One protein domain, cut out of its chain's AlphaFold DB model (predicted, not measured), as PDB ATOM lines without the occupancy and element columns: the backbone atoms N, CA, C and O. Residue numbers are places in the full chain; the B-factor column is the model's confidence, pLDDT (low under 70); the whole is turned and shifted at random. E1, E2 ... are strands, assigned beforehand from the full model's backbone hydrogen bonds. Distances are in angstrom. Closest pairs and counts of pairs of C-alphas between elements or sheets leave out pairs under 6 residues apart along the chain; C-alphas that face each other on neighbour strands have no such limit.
ATOM      1  N   ILE A  26     158.335 207.661 164.526       89.94
ATOM      2  CA  ILE A  26     157.730 208.867 165.080       89.94
ATOM      3  C   ILE A  26     157.318 208.590 166.526       89.94
ATOM      4  O   ILE A  26     156.655 207.601 166.837       89.94
ATOM      5  N   CYS A  27     157.728 209.483 167.419       91.62
ATOM      6  CA  CYS A  27     157.252 209.569 168.790       91.62
ATOM      7  C   CYS A  27     156.162 210.630 168.876       91.62
ATOM      8  O   CYS A  27     156.294 211.710 168.300       91.62
ATOM      9  N   ASN A  28     155.124 210.347 169.657       89.19
ATOM     10  CA  ASN A  28     154.114 211.316 170.061       89.19
ATOM     11  C   ASN A  28     153.963 211.323 171.588       89.19
ATOM     12  O   ASN A  28     154.018 210.271 172.231       89.19
ATOM     13  N   ARG A  29     153.707 212.497 172.182       86.12
ATOM     14  CA  ARG A  29     153.521 212.669 173.632       86.12
ATOM     15  C   ARG A  29     152.560 211.655 174.262       86.12
ATOM     16  O   ARG A  29     152.798 211.233 175.401       86.12
ATOM     17  N   THR A  30     151.466 211.330 173.574       84.25
ATOM     18  CA  THR A  30     150.386 210.463 174.083       84.25
ATOM     19  C   THR A  30     150.758 208.984 174.093       84.25
ATOM     20  O   THR A  30     150.117 208.191 174.778       84.25
ATOM     21  N   GLN A  31     151.812 208.613 173.369       81.81
ATOM     22  CA  GLN A  31     152.271 207.242 173.279       81.81
ATOM     23  C   GLN A  31     153.264 206.913 174.400       81.81
ATOM     24  O   GLN A  31     154.079 207.733 174.831       81.81
ATOM     25  N   THR A  32     153.237 205.657 174.834       73.19
ATOM     26  CA  THR A  32     154.250 205.047 175.701       73.19
ATOM     27  C   THR A  32     155.230 204.265 174.835       73.19
ATOM     28  O   THR A  32     155.184 203.037 174.778       73.19
ATOM     29  N   VAL A  33     156.071 204.983 174.092       66.88
ATOM     30  CA  VAL A  33     157.055 204.359 173.202       66.88
ATOM     31  C   VAL A  33     158.415 204.304 173.898       66.88
ATOM     32  O   VAL A  33     158.854 205.340 174.401       66.88
ATOM     33  N   PRO A  34     159.102 203.145 173.946       77.06
ATOM     34  CA  PRO A  34     160.514 203.123 174.319       77.06
ATOM     35  C   PRO A  34     161.355 203.876 173.279       77.06
ATOM     36  O   PRO A  34     160.878 204.189 172.188       77.06
ATOM     37  N   THR A  35     162.626 204.138 173.587       84.75
ATOM     38  CA  THR A  35     163.569 204.618 172.570       84.75
ATOM     39  C   THR A  35     163.594 203.650 171.391       84.75
ATOM     40  O   THR A  35     163.768 202.443 171.571       84.75
ATOM     41  N   ARG A  36     163.433 204.187 170.184       91.31
ATOM     42  CA  ARG A  36     163.566 203.445 168.932       91.31
ATOM     43  C   ARG A  36     164.743 204.002 168.157       91.31
ATOM     44  O   ARG A  36     165.004 205.203 168.200       91.31
ATOM     45  N   THR A  37     165.451 203.132 167.458       92.75
ATOM     46  CA  THR A  37     166.619 203.511 166.671       92.75
ATOM     47  C   THR A  37     166.538 202.920 165.276       92.75
ATOM     48  O   THR A  37     165.935 201.869 165.076       92.75
ATOM     49  N   LYS A  38     167.165 203.599 164.317       92.81
ATOM     50  CA  LYS A  38     167.380 203.108 162.957       92.81
ATOM     51  C   LYS A  38     168.814 203.393 162.546       92.81
ATOM     52  O   LYS A  38     169.276 204.530 162.639       92.81
ATOM     53  N   THR A  39     169.505 202.365 162.070       93.12
ATOM     54  CA  THR A  39     170.828 202.541 161.464       93.12
ATOM     55  C   THR A  39     170.653 203.083 160.050       93.12
ATOM     56  O   THR A  39     169.865 202.558 159.264       93.12
ATOM     57  N   LEU A  40     171.372 204.153 159.740       91.12
ATOM     58  CA  LEU A  40     171.398 204.812 158.441       91.12
ATOM     59  C   LEU A  40     172.697 204.461 157.698       91.12
ATOM     60  O   LEU A  40     173.580 203.768 158.212       91.12
ATOM     61  N   TRP A  41     172.832 204.949 156.467       85.31
ATOM     62  CA  TRP A  41     174.053 204.778 155.685       85.31
ATOM     63  C   TRP A  41     175.257 205.394 156.412       85.31
ATOM     64  O   TRP A  41     175.129 206.314 157.219       85.31
ATOM     65  N   ASN A  42     176.451 204.860 156.139       82.81
ATOM     66  CA  ASN A  42     177.717 205.287 156.751       82.81
ATOM     67  C   ASN A  42     177.797 205.139 158.285       82.81
ATOM     68  O   ASN A  42     178.686 205.721 158.904       82.81
ATOM     69  N   GLY A  43     176.911 204.346 158.900       91.06
ATOM     70  CA  GLY A  43     176.955 204.035 160.333       91.06
ATOM     71  C   GLY A  43     176.362 205.117 161.237       91.06
ATOM     72  O   GLY A  43     176.523 205.038 162.452       91.06
ATOM     73  N   PHE A  44     175.686 206.117 160.666       93.94
ATOM     74  CA  PHE A  44     174.868 207.034 161.454       93.94
ATOM     75  C   PHE A  44     173.683 206.293 162.069       93.94
ATOM     76  O   PHE A  44     173.175 205.325 161.506       93.94
ATOM     77  N   VAL A  45     173.219 206.769 163.218       95.44
ATOM     78  CA  VAL A  45     172.069 206.198 163.917       95.44
ATOM     79  C   VAL A  45     171.065 207.300 164.185       95.44
ATOM     80  O   VAL A  45     171.366 208.268 164.881       95.44
ATOM     81  N   PHE A  46     169.860 207.140 163.651       95.62
ATOM     82  CA  PHE A  46     168.707 207.898 164.104       95.62
ATOM     83  C   PHE A  46     168.176 207.276 165.395       95.62
ATOM     84  O   PHE A  46     168.057 206.052 165.489       95.62
ATOM     85  N   ALA A  47     167.839 208.103 166.377       95.19
ATOM     86  CA  ALA A  47     167.179 207.699 167.606       95.19
ATOM     87  C   ALA A  47     165.998 208.627 167.892       95.19
ATOM     88  O   ALA A  47     166.118 209.843 167.780       95.19
ATOM     89  N   VAL A  48     164.877 208.056 168.316       95.19
ATOM     90  CA  VAL A  48     163.732 208.810 168.824       95.19
ATOM     91  C   VAL A  48     163.361 208.304 170.208       95.19
ATOM     92  O   VAL A  48     163.243 207.098 170.425       95.19
ATOM     93  N   THR A  49     163.202 209.224 171.157       93.56
ATOM     94  CA  THR A  49     162.972 208.912 172.570       93.56
ATOM     95  C   THR A  49     161.777 209.682 173.111       93.56
ATOM     96  O   THR A  49     161.692 210.900 172.969       93.56
ATOM     97  N   ARG A  50     160.865 208.973 173.785       93.12
ATOM     98  CA  ARG A  50     159.833 209.589 174.622       93.12
ATOM     99  C   ARG A  50     160.458 210.011 175.951       93.12
ATOM    100  O   ARG A  50     161.140 209.211 176.580       93.12
ATOM    101  N   MET A  51     160.152 211.227 176.403       91.12
ATOM    102  CA  MET A  51     160.599 211.797 177.681       91.12
ATOM    103  C   MET A  51     159.429 211.918 178.685       91.12
ATOM    104  O   MET A  51     158.772 212.967 178.753       91.12
ATOM    105  N   PRO A  52     159.073 210.856 179.443       87.12
ATOM    106  CA  PRO A  52     157.961 210.904 180.391       87.12
ATOM    107  C   PRO A  52     158.139 212.020 181.425       87.12
ATOM    108  O   PRO A  52     159.225 212.212 181.961       87.12
ATOM    109  N   GLY A  53     157.064 212.758 181.712       86.50
ATOM    110  CA  GLY A  53     157.084 213.869 182.671       86.50
ATOM    111  C   GLY A  53     157.653 215.191 182.139       86.50
ATOM    112  O   GLY A  53     157.529 216.201 182.825       86.50
ATOM    113  N   ALA A  54     158.212 215.220 180.925       88.00
ATOM    114  CA  ALA A  54     158.611 216.467 180.279       88.00
ATOM    115  C   ALA A  54     157.396 217.341 179.902       88.00
ATOM    116  O   ALA A  54     156.279 216.844 179.696       88.00
ATOM    117  N   VAL A  55     157.634 218.650 179.791       89.12
ATOM    118  CA  VAL A  55     156.680 219.621 179.223       89.12
ATOM    119  C   VAL A  55     156.324 219.245 177.772       89.12
ATOM    120  O   VAL A  55     157.111 218.537 177.139       89.12
ATOM    121  N   PRO A  56     155.142 219.641 177.244       87.31
ATOM    122  CA  PRO A  56     154.691 219.216 175.914       87.31
ATOM    123  C   PRO A  56     155.735 219.360 174.813       87.31
ATOM    124  O   PRO A  56     155.921 218.434 174.038       87.31
ATOM    125  N   GLU A  57     156.443 220.473 174.801       86.94
ATOM    126  CA  GLU A  57     157.417 220.870 173.791       86.94
ATOM    127  C   GLU A  57     158.713 220.045 173.862       86.94
ATOM    128  O   GLU A  57     159.537 220.110 172.964       86.94
ATOM    129  N   LEU A  58     158.897 219.240 174.911       90.31
ATOM    130  CA  LEU A  58     160.049 218.353 175.104       90.31
ATOM    131  C   LEU A  58     159.618 216.890 175.270       90.31
ATOM    132  O   LEU A  58     160.354 216.071 175.821       90.31
ATOM    133  N   ALA A  59     158.396 216.547 174.859       91.88
ATOM    134  CA  ALA A  59     157.841 215.221 175.086       91.88
ATOM    135  C   ALA A  59     158.558 214.133 174.271       91.88
ATOM    136  O   ALA A  59     158.675 212.995 174.735       91.88
ATOM    137  N   CYS A  60     159.031 214.465 173.079       93.88
ATOM    138  CA  CYS A  60     159.731 213.564 172.182       93.88
ATOM    139  C   CYS A  60     161.017 214.219 171.700       93.88
ATOM    140  O   CYS A  60     160.993 215.375 171.294       93.88
ATOM    141  N   THR A  61     162.112 213.465 171.700       94.56
ATOM    142  CA  THR A  61     163.419 213.921 171.221       94.56
ATOM    143  C   THR A  61     163.865 213.038 170.066       94.56
ATOM    144  O   THR A  61     163.914 211.815 170.210       94.56
ATOM    145  N   ALA A  62     164.170 213.655 168.928       95.19
ATOM    146  CA  ALA A  62     164.750 213.023 167.751       95.19
ATOM    147  C   ALA A  62     166.225 213.415 167.652       95.19
ATOM    148  O   ALA A  62     166.568 214.587 167.763       95.19
ATOM    149  N   GLU A  63     167.103 212.443 167.438       96.19
ATOM    150  CA  GLU A  63     168.547 212.644 167.381       96.19
ATOM    151  C   GLU A  63     169.144 211.872 166.215       96.19
ATOM    152  O   GLU A  63     168.792 210.725 165.945       96.19
ATOM    153  N   LEU A  64     170.125 212.487 165.576       95.75
ATOM    154  CA  LEU A  64     171.007 211.854 164.621       95.75
ATOM    155  C   LEU A  64     172.395 211.773 165.247       95.75
ATOM    156  O   LEU A  64     172.988 212.786 165.626       95.75
ATOM    157  N   ARG A  65     172.909 210.553 165.371       95.94
ATOM    158  CA  ARG A  65     174.185 210.245 166.009       95.94
ATOM    159  C   ARG A  65     175.183 209.749 164.978       95.94
ATOM    160  O   ARG A  65     174.826 208.982 164.088       95.94
ATOM    161  N   ASP A  66     176.425 210.196 165.093       94.31
ATOM    162  CA  ASP A  66     177.522 209.709 164.261       94.31
ATOM    163  C   ASP A  66     177.971 208.290 164.671       94.31
ATOM    164  O   ASP A  66     177.532 207.779 165.706       94.31
ATOM    165  N   PRO A  67     178.866 207.638 163.903       94.88
ATOM    166  CA  PRO A  67     179.352 206.294 164.235       94.88
ATOM    167  C   PRO A  67     180.091 206.186 165.579       94.88
ATOM    168  O   PRO A  67     180.267 205.084 166.093       94.88
ATOM    169  N   ALA A  68     180.535 207.307 166.158       95.69
ATOM    170  CA  ALA A  68     181.132 207.353 167.491       95.69
ATOM    171  C   ALA A  68     180.076 207.539 168.603       95.69
ATOM    172  O   ALA A  68     180.429 207.640 169.778       95.69
ATOM    173  N   GLY A  69     178.789 207.598 168.247       95.06
ATOM    174  CA  GLY A  69     177.661 207.778 169.158       95.06
ATOM    175  C   GLY A  69     177.388 209.232 169.555       95.06
ATOM    176  O   GLY A  69     176.508 209.475 170.390       95.06
ATOM    177  N   ARG A  70     178.107 210.205 168.976       95.94
ATOM    178  CA  ARG A  70     177.934 211.633 169.276       95.94
ATOM    179  C   ARG A  70     176.711 212.164 168.548       95.94
ATOM    180  O   ARG A  70     176.549 211.915 167.358       95.94
ATOM    181  N   ILE A  71     175.879 212.933 169.243       95.50
ATOM    182  CA  ILE A  71     174.740 213.624 168.631       95.50
ATOM    183  C   ILE A  71     175.291 214.720 167.714       95.50
ATOM    184  O   ILE A  71     175.996 215.616 168.177       95.50
ATOM    185  N   VAL A  72     174.995 214.627 166.420       94.69
ATOM    186  CA  VAL A  72     175.372 215.633 165.414       94.69
ATOM    187  C   VAL A  72     174.213 216.563 165.075       94.69
ATOM    188  O   VAL A  72     174.450 217.726 164.770       94.69
ATOM    189  N   PHE A  73     172.978 216.074 165.198       95.38
ATOM    190  CA  PHE A  73     171.754 216.868 165.135       95.38
ATOM    191  C   PHE A  73     170.751 216.308 166.129       95.38
ATOM    192  O   PHE A  73     170.719 215.101 166.364       95.38
ATOM    193  N   GLY A  74     169.919 217.168 166.692       93.06
ATOM    194  CA  GLY A  74     168.819 216.729 167.526       93.06
ATOM    195  C   GLY A  74     167.857 217.863 167.797       93.06
ATOM    196  O   GLY A  74     168.260 219.025 167.822       93.06
ATOM    197  N   ASP A  75     166.598 217.499 167.970       93.94
ATOM    198  CA  ASP A  75     165.528 218.441 168.242       93.94
ATOM    199  C   ASP A  75     164.407 217.756 169.037       93.94
ATOM    200  O   ASP A  75     164.367 216.525 169.154       93.94
ATOM    201  N   SER A  76     163.541 218.543 169.671       93.44
ATOM    202  CA  SER A  76     162.481 218.045 170.545       93.44
ATOM    203  C   SER A  76     161.159 218.769 170.333       93.44
ATOM    204  O   SER A  76     161.128 219.961 170.051       93.44
ATOM    205  N   GLY A  77     160.062 218.037 170.507       92.38
ATOM    206  CA  GLY A  77     158.717 218.572 170.348       92.38
ATOM    207  C   GLY A  77     157.649 217.725 171.020       92.38
ATOM    208  O   GLY A  77     157.928 216.725 171.691       92.38
ATOM    209  N   TYR A  78     156.394 218.107 170.789       91.88
ATOM    210  CA  TYR A  78     155.230 217.306 171.175       91.88
ATOM    211  C   TYR A  78     155.221 215.950 170.469       91.88
ATOM    212  O   TYR A  78     154.919 214.915 171.071       91.88
ATOM    213  N   SER A  79     155.601 215.977 169.195       91.06
ATOM    214  CA  SER A  79     155.953 214.820 168.388       91.06
ATOM    215  C   SER A  79     157.320 215.069 167.762       91.06
ATOM    216  O   SER A  79     157.651 216.210 167.451       91.06
ATOM    217  N   ALA A  80     158.106 214.016 167.571       93.88
ATOM    218  CA  ALA A  80     159.385 214.098 166.870       93.88
ATOM    219  C   ALA A  80     159.672 212.774 166.164       93.88
ATOM    220  O   ALA A  80     159.274 211.717 166.662       93.88
ATOM    221  N   GLY A  81     160.358 212.799 165.024       93.50
ATOM    222  CA  GLY A  81     160.608 211.575 164.276       93.50
ATOM    223  C   GLY A  81     161.480 211.718 163.038       93.50
ATOM    224  O   GLY A  81     162.020 212.785 162.741       93.50
ATOM    225  N   LEU A  82     161.596 210.600 162.324       92.69
ATOM    226  CA  LEU A  82     162.236 210.500 161.017       92.69
ATOM    227  C   LEU A  82     161.157 210.471 159.935       92.69
ATOM    228  O   LEU A  82     160.398 209.508 159.842       92.69
ATOM    229  N   GLU A  83     161.108 211.522 159.127       89.81
ATOM    230  CA  GLU A  83     160.182 211.637 158.003       89.81
ATOM    231  C   GLU A  83     160.707 210.847 156.801       89.81
ATOM    232  O   GLU A  83     160.009 209.987 156.269       89.81
ATOM    233  N   GLU A  84     161.969 211.091 156.429       88.25
ATOM    234  CA  GLU A  84     162.644 210.459 155.295       88.25
ATOM    235  C   GLU A  84     164.117 210.176 155.601       88.25
ATOM    236  O   GLU A  84     164.753 210.844 156.418       88.25
ATOM    237  N   SER A  85     164.672 209.145 154.961       86.62
ATOM    238  CA  SER A  85     166.032 208.663 155.259       86.62
ATOM    239  C   SER A  85     166.732 208.014 154.071       86.62
ATOM    240  O   SER A  85     167.475 207.061 154.241       86.62
ATOM    241  N   ALA A  86     166.430 208.430 152.851       86.12
ATOM    242  CA  ALA A  86     167.164 207.988 151.656       86.12
ATOM    243  C   ALA A  86     166.811 208.826 150.416       86.12
ATOM    244  O   ALA A  86     167.117 208.424 149.292       86.12
ATOM    245  N   LEU A  87     166.101 209.943 150.591       89.31
ATOM    246  CA  LEU A  87     165.714 210.814 149.489       89.31
ATOM    247  C   LEU A  87     166.820 211.831 149.235       89.31
ATOM    248  O   LEU A  87     167.379 212.355 150.185       89.31
ATOM    249  N   ASP A  88     167.104 212.112 147.969       93.69
ATOM    250  CA  ASP A  88     167.964 213.217 147.534       93.69
ATOM    251  C   ASP A  88     167.103 214.484 147.466       93.69
ATOM    252  O   ASP A  88     166.536 214.800 146.419       93.69
ATOM    253  N   VAL A  89     166.853 215.105 148.620       94.62
ATOM    254  CA  VAL A  89     165.900 216.215 148.766       94.62
ATOM    255  C   VAL A  89     166.485 217.488 148.170       94.62
ATOM    256  O   VAL A  89     165.765 218.245 147.511       94.62
ATOM    257  N   ASP A  90     167.780 217.721 148.381       94.25
ATOM    258  CA  ASP A  90     168.480 218.897 147.867       94.25
ATOM    259  C   ASP A  90     168.921 218.777 146.393       94.25
ATOM    260  O   ASP A  90     169.312 219.776 145.776       94.25
ATOM    261  N   ASN A  91     168.719 217.597 145.798       94.94
ATOM    262  CA  ASN A  91     168.996 217.256 144.406       94.94
ATOM    263  C   ASN A  91     170.489 217.308 144.028       94.94
ATOM    264  O   ASN A  91     170.806 217.531 142.844       94.94
ATOM    265  N   ASP A  92     171.392 217.096 144.993       93.06
ATOM    266  CA  ASP A  92     172.846 217.000 144.805       93.06
ATOM    267  C   ASP A  92     173.328 215.602 144.351       93.06
ATOM    268  O   ASP A  92     174.501 215.417 143.999       93.06
ATOM    269  N   GLY A  93     172.420 214.623 144.282       92.69
ATOM    270  CA  GLY A  93     172.707 213.240 143.902       92.69
ATOM    271  C   GLY A  93     173.133 212.345 145.068       92.69
ATOM    272  O   GLY A  93     173.626 211.232 144.831       92.69
ATOM    273  N   LYS A  94     172.998 212.806 146.313       92.56
ATOM    274  CA  LYS A  94     173.291 212.068 147.545       92.56
ATOM    275  C   LYS A  94     172.028 211.960 148.404       92.56
ATOM    276  O   LYS A  94     171.123 212.769 148.292       92.56
ATOM    277  N   PRO A  95     171.921 210.918 149.242       92.50
ATOM    278  CA  PRO A  95     170.783 210.791 150.140       92.50
ATOM    279  C   PRO A  95     170.866 211.774 151.315       92.50
ATOM    280  O   PRO A  95     171.918 211.912 151.952       92.50
ATOM    281  N   ASP A  96     169.710 212.328 151.657       93.75
ATOM    282  CA  ASP A  96     169.443 213.198 152.797       93.75
ATOM    283  C   ASP A  96     168.573 212.503 153.851       93.75
ATOM    284  O   ASP A  96     167.874 211.509 153.605       93.75
ATOM    285  N   VAL A  97     168.597 213.074 155.054       93.81
ATOM    286  CA  VAL A  97     167.665 212.776 156.144       93.81
ATOM    287  C   VAL A  97     166.701 213.939 156.319       93.81
ATOM    288  O   VAL A  97     167.122 215.093 156.326       93.81
ATOM    289  N   VAL A  98     165.426 213.636 156.550       93.75
ATOM    290  CA  VAL A  98     164.436 214.625 156.981       93.75
ATOM    291  C   VAL A  98     163.966 214.269 158.384       93.75
ATOM    292  O   VAL A  98     163.333 213.233 158.596       93.75
ATOM    293  N   LEU A  99     164.287 215.127 159.349       94.06
ATOM    294  CA  LEU A  99     163.723 215.063 160.697       94.06
ATOM    295  C   LEU A  99     162.452 215.898 160.749       94.06
ATOM    296  O   LEU A  99     162.397 216.952 160.123       94.06
ATOM    297  N   VAL A 100     161.464 215.450 161.515       92.38
ATOM    298  CA  VAL A 100     160.199 216.166 161.708       92.38
ATOM    299  C   VAL A 100     159.932 216.382 163.190       92.38
ATOM    300  O   VAL A 100     160.096 215.459 163.990       92.38
ATOM    301  N   VAL A 101     159.512 217.594 163.552       92.38
ATOM    302  CA  VAL A 101     159.168 217.986 164.924       92.38
ATOM    303  C   VAL A 101     157.880 218.805 164.932       92.38
ATOM    304  O   VAL A 101     157.691 219.693 164.106       92.38
ATOM    305  N   ASP A 102     156.990 218.507 165.876       89.88
ATOM    306  CA  ASP A 102     155.859 219.365 166.243       89.88
ATOM    307  C   ASP A 102     156.302 220.290 167.380       89.88
ATOM    308  O   ASP A 102     156.266 219.914 168.560       89.88
ATOM    309  N   SER A 103     156.759 221.487 167.013       79.38
ATOM    310  CA  SER A 103     157.201 222.518 167.956       79.38
ATOM    311  C   SER A 103     156.038 223.351 168.514       79.38
ATOM    312  O   SER A 103     156.216 224.105 169.469       79.38
ATOM    313  N   GLY A 104     154.816 223.176 167.993       75.00
ATOM    314  CA  GLY A 104     153.609 223.888 168.432       75.00
ATOM    315  C   GLY A 104     152.903 223.301 169.649       75.00
ATOM    316  O   GLY A 104     151.799 223.748 169.980       75.00
ATOM    317  N   GLY A 105     153.480 222.288 170.298       74.44
ATOM    318  CA  GLY A 105     152.909 221.701 171.509       74.44
ATOM    319  C   GLY A 105     151.648 220.865 171.258       74.44
ATOM    320  O   GLY A 105     150.828 220.728 172.167       74.44
ATOM    321  N   GLY A 106     151.466 220.318 170.049       68.69
ATOM    322  CA  GLY A 106     150.263 219.571 169.666       68.69
ATOM    323  C   GLY A 106     149.154 220.442 169.069       68.69
ATOM    324  O   GLY A 106     148.084 219.930 168.732       68.69
ATOM    325  N   ASN A 107     149.388 221.750 168.919       67.69
ATOM    326  CA  ASN A 107     148.512 222.608 168.129       67.69
ATOM    327  C   ASN A 107     148.705 222.305 166.638       67.69
ATOM    328  O   ASN A 107     149.818 222.352 166.115       67.69
ATOM    329  N   LEU A 108     147.601 222.019 165.947       62.38
ATOM    330  CA  LEU A 108     147.595 221.694 164.521       62.38
ATOM    331  C   LEU A 108     148.293 222.799 163.705       62.38
ATOM    332  O   LEU A 108     147.815 223.930 163.667       62.38
ATOM    333  N   GLY A 109     149.384 222.453 163.012       63.19
ATOM    334  CA  GLY A 109     149.962 223.285 161.947       63.19
ATOM    335  C   GLY A 109     151.399 223.774 162.144       63.19
ATOM    336  O   GLY A 109     151.944 224.352 161.207       63.19
ATOM    337  N   PHE A 110     152.036 223.512 163.286       76.00
ATOM    338  CA  PHE A 110     153.421 223.927 163.552       76.00
ATOM    339  C   PHE A 110     154.375 222.736 163.504       76.00
ATOM    340  O   PHE A 110     154.920 222.297 164.514       76.00
ATOM    341  N   TRP A 111     154.524 222.199 162.297       86.25
ATOM    342  CA  TRP A 111     155.524 221.184 162.004       86.25
ATOM    343  C   TRP A 111     156.754 221.840 161.390       86.25
ATOM    344  O   TRP A 111     156.633 222.679 160.489       86.25
ATOM    345  N   GLU A 112     157.918 221.434 161.872       90.69
ATOM    346  CA  GLU A 112     159.217 221.804 161.335       90.69
ATOM    347  C   GLU A 112     159.904 220.561 160.785       90.69
ATOM    348  O   GLU A 112     159.980 219.522 161.443       90.69
ATOM    349  N   TYR A 113     160.391 220.676 159.555       92.06
ATOM    350  CA  TYR A 113     161.087 219.620 158.841       92.06
ATOM    351  C   TYR A 113     162.513 220.079 158.574       92.06
ATOM    352  O   TYR A 113     162.739 221.035 157.830       92.06
ATOM    353  N   THR A 114     163.482 219.404 159.178       93.88
ATOM    354  CA  THR A 114     164.902 219.720 159.014       93.88
ATOM    355  C   THR A 114     165.521 218.746 158.024       93.88
ATOM    356  O   THR A 114     165.614 217.550 158.302       93.88
ATOM    357  N   VAL A 115     165.945 219.269 156.874       94.50
ATOM    358  CA  VAL A 115     166.640 218.524 155.818       94.50
ATOM    359  C   VAL A 115     168.138 218.558 156.099       94.50
ATOM    360  O   VAL A 115     168.744 219.631 156.181       94.50
ATOM    361  N   ILE A 116     168.733 217.381 156.254       95.00
ATOM    362  CA  ILE A 116     170.129 217.184 156.636       95.00
ATOM    363  C   ILE A 116     170.837 216.422 155.520       95.00
ATOM    364  O   ILE A 116     170.543 215.246 155.293       95.00
ATOM    365  N   SER A 117     171.819 217.076 154.901       93.69
ATOM    366  CA  SER A 117     172.725 216.446 153.943       93.69
ATOM    367  C   SER A 117     174.000 215.992 154.638       93.69
ATOM    368  O   SER A 117     174.493 216.619 155.580       93.69
ATOM    369  N   PHE A 118     174.561 214.886 154.157       91.69
ATOM    370  CA  PHE A 118     175.824 214.318 154.638       91.69
ATOM    371  C   PHE A 118     177.002 214.635 153.709       91.69
ATOM    372  O   PHE A 118     178.126 214.209 153.981       91.69
ATOM    373  N   SER A 119     176.759 215.377 152.628       89.88
ATOM    374  CA  SER A 119     177.717 215.673 151.567       89.88
ATOM    375  C   SER A 119     178.105 217.156 151.572       89.88
ATOM    376  O   SER A 119     177.232 218.008 151.612       89.88
ATOM    377  N   PRO A 120     179.397 217.531 151.564       88.62
ATOM    378  CA  PRO A 120     180.565 216.681 151.797       88.62
ATOM    379  C   PRO A 120     180.722 216.276 153.275       88.62
ATOM    380  O   PRO A 120     181.572 215.451 153.604       88.62
ATOM    381  N   ARG A 121     179.952 216.896 154.177       90.06
ATOM    382  CA  ARG A 121     179.899 216.598 155.613       90.06
ATOM    383  C   ARG A 121     178.490 216.882 156.151       90.06
ATOM    384  O   ARG A 121     177.789 217.681 155.531       90.06
ATOM    385  N   PRO A 122     178.094 216.302 157.300       91.75
ATOM    386  CA  PRO A 122     176.778 216.538 157.890       91.75
ATOM    387  C   PRO A 122     176.503 218.032 158.122       91.75
ATOM    388  O   PRO A 122     177.276 218.700 158.814       91.75
ATOM    389  N   HIS A 123     175.427 218.557 157.534       94.00
ATOM    390  CA  HIS A 123     174.971 219.941 157.689       94.00
ATOM    391  C   HIS A 123     173.470 220.065 157.376       94.00
ATOM    392  O   HIS A 123     172.897 219.225 156.687       94.00
ATOM    393  N   ILE A 124     172.833 221.118 157.890       94.69
ATOM    394  CA  ILE A 124     171.435 221.433 157.571       94.69
ATOM    395  C   ILE A 124     171.403 222.152 156.225       94.69
ATOM    396  O   ILE A 124     172.067 223.179 156.064       94.69
ATOM    397  N   VAL A 125     170.616 221.627 155.290       93.75
ATOM    398  CA  VAL A 125     170.352 222.266 153.994       93.75
ATOM    399  C   VAL A 125     169.219 223.278 154.132       93.75
ATOM    400  O   VAL A 125     169.315 224.401 153.638       93.75
ATOM    401  N   ALA A 126     168.149 222.895 154.833       92.94
ATOM    402  CA  ALA A 126     167.028 223.772 155.130       92.94
ATOM    403  C   ALA A 126     166.234 223.307 156.348       92.94
ATOM    404  O   ALA A 126     166.162 222.115 156.649       92.94
ATOM    405  N   THR A 127     165.560 224.269 156.970       91.75
ATOM    406  CA  THR A 127     164.452 224.030 157.892       91.75
ATOM    407  C   THR A 127     163.191 224.564 157.231       91.75
ATOM    408  O   THR A 127     163.134 225.723 156.819       91.75
ATOM    409  N   LEU A 128     162.209 223.690 157.066       88.50
ATOM    410  CA  LEU A 128     160.953 223.962 156.388       88.50
ATOM    411  C   LEU A 128     159.841 223.987 157.429       88.50
ATOM    412  O   LEU A 128     159.766 223.092 158.266       88.50
ATOM    413  N   SER A 129     158.965 224.982 157.361       83.25
ATOM    414  CA  SER A 129     157.857 225.124 158.307       83.25
ATOM    415  C   SER A 129     156.511 224.968 157.608       83.25
ATOM    416  O   SER A 129     156.343 225.357 156.450       83.25
ATOM    417  N   GLY A 130     155.534 224.457 158.351       76.50
ATOM    418  CA  GLY A 130     154.157 224.301 157.894       76.50
ATOM    419  C   GLY A 130     153.844 222.885 157.406       76.50
ATOM    420  O   GLY A 130     154.670 221.979 157.512       76.50
ATOM    421  N   PRO A 131     152.620 222.650 156.909       76.56
ATOM    422  CA  PRO A 131     152.165 221.312 156.555       76.56
ATOM    423  C   PRO A 131     152.807 220.843 155.240       76.56
ATOM    424  O   PRO A 131     152.251 221.034 154.153       76.56
TER     425      PRO A 131
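This is residues 26 to 131 of the 249 residues of an uncharacterized protein of Acidobacteria bacterium (UniProt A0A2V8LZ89). The domain is a sandwich of two antiparallel sheets, E1 E6 E7 E8 E9 and E2 E3 E4 E5, whose strands run almost along one another. The sheets are only partly face to face: E3, E4 and E5 cover E6 and E7, while E2 and E9 lie at opposite far edges, and the short E1 extends the first sheet beside E6. The printed part has 106 residues, with nine named strands in the order E1 to E9, no named helix, and the class all strand. It is compact, with a radius of gyration of the C-alphas of 13.4 A, and flat, spanning 39 by 30 by 16 A.

E1, residues 26 to 28, begins at C-alpha 26, (157.730, 208.867, 165.080). E2 is residues 36 to 39, E3 residues 45 to 50, E4 residues 60 to 65, and E5 residues 71 to 77, 16.9 A long. E6, residues 79 to 87, is the longest strand at 21.6 A; its C-alpha 79 is at (155.953, 214.820, 168.388). E7 is residues 96 to 102, 20.1 A, and E8 residues 111 to 117, 19.6 A. E9, residues 123 to 129, 17.9 A, ends at C-alpha 129, (157.857, 225.124, 158.307).

E1 and E6 are antiparallel neighbours, with N 27 and O 80 2.8 A apart. E2 E3 E4 E5 is a meander, each strand the antiparallel neighbour of the one before: N 38 and O 46 are 2.9 A apart in the hairpin E2 and E3, N 47 and O 63 2.8 A in E3 and E4, N 62 and O 75 2.9 A in E4 and E5. E6 E7 E8 E9 is a second meander, with N 98 and O 84 2.9 A apart, N 114 and O 99 2.8 A, and N 115 and O 126 2.9 A. Between the sheets, the closest C-alphas of E4 and E6, Cys 60 and Ala 80, are 5.3 A apart. Those of E3 and E6, Val 48 and Gly 81, are 6.2 A apart. E5 and E8 are near each other, with 7 pairs of C-alphas within 10 A. E2 is apart from E6, E7, E8 and E9, and E9 from E3, E4 and E5.

The C-alphas farthest apart, those of Gly 53 and Gly 93, are 41.8 A apart. The sheet E1 E6 E7 E8 E9 is twisted, its C-alphas up to 6.8 A off its best plane. The printed part has no cut and no long link. The mean pLDDT of the printed part is 89.3; residue 33 and residues 106 to 109 are under 70.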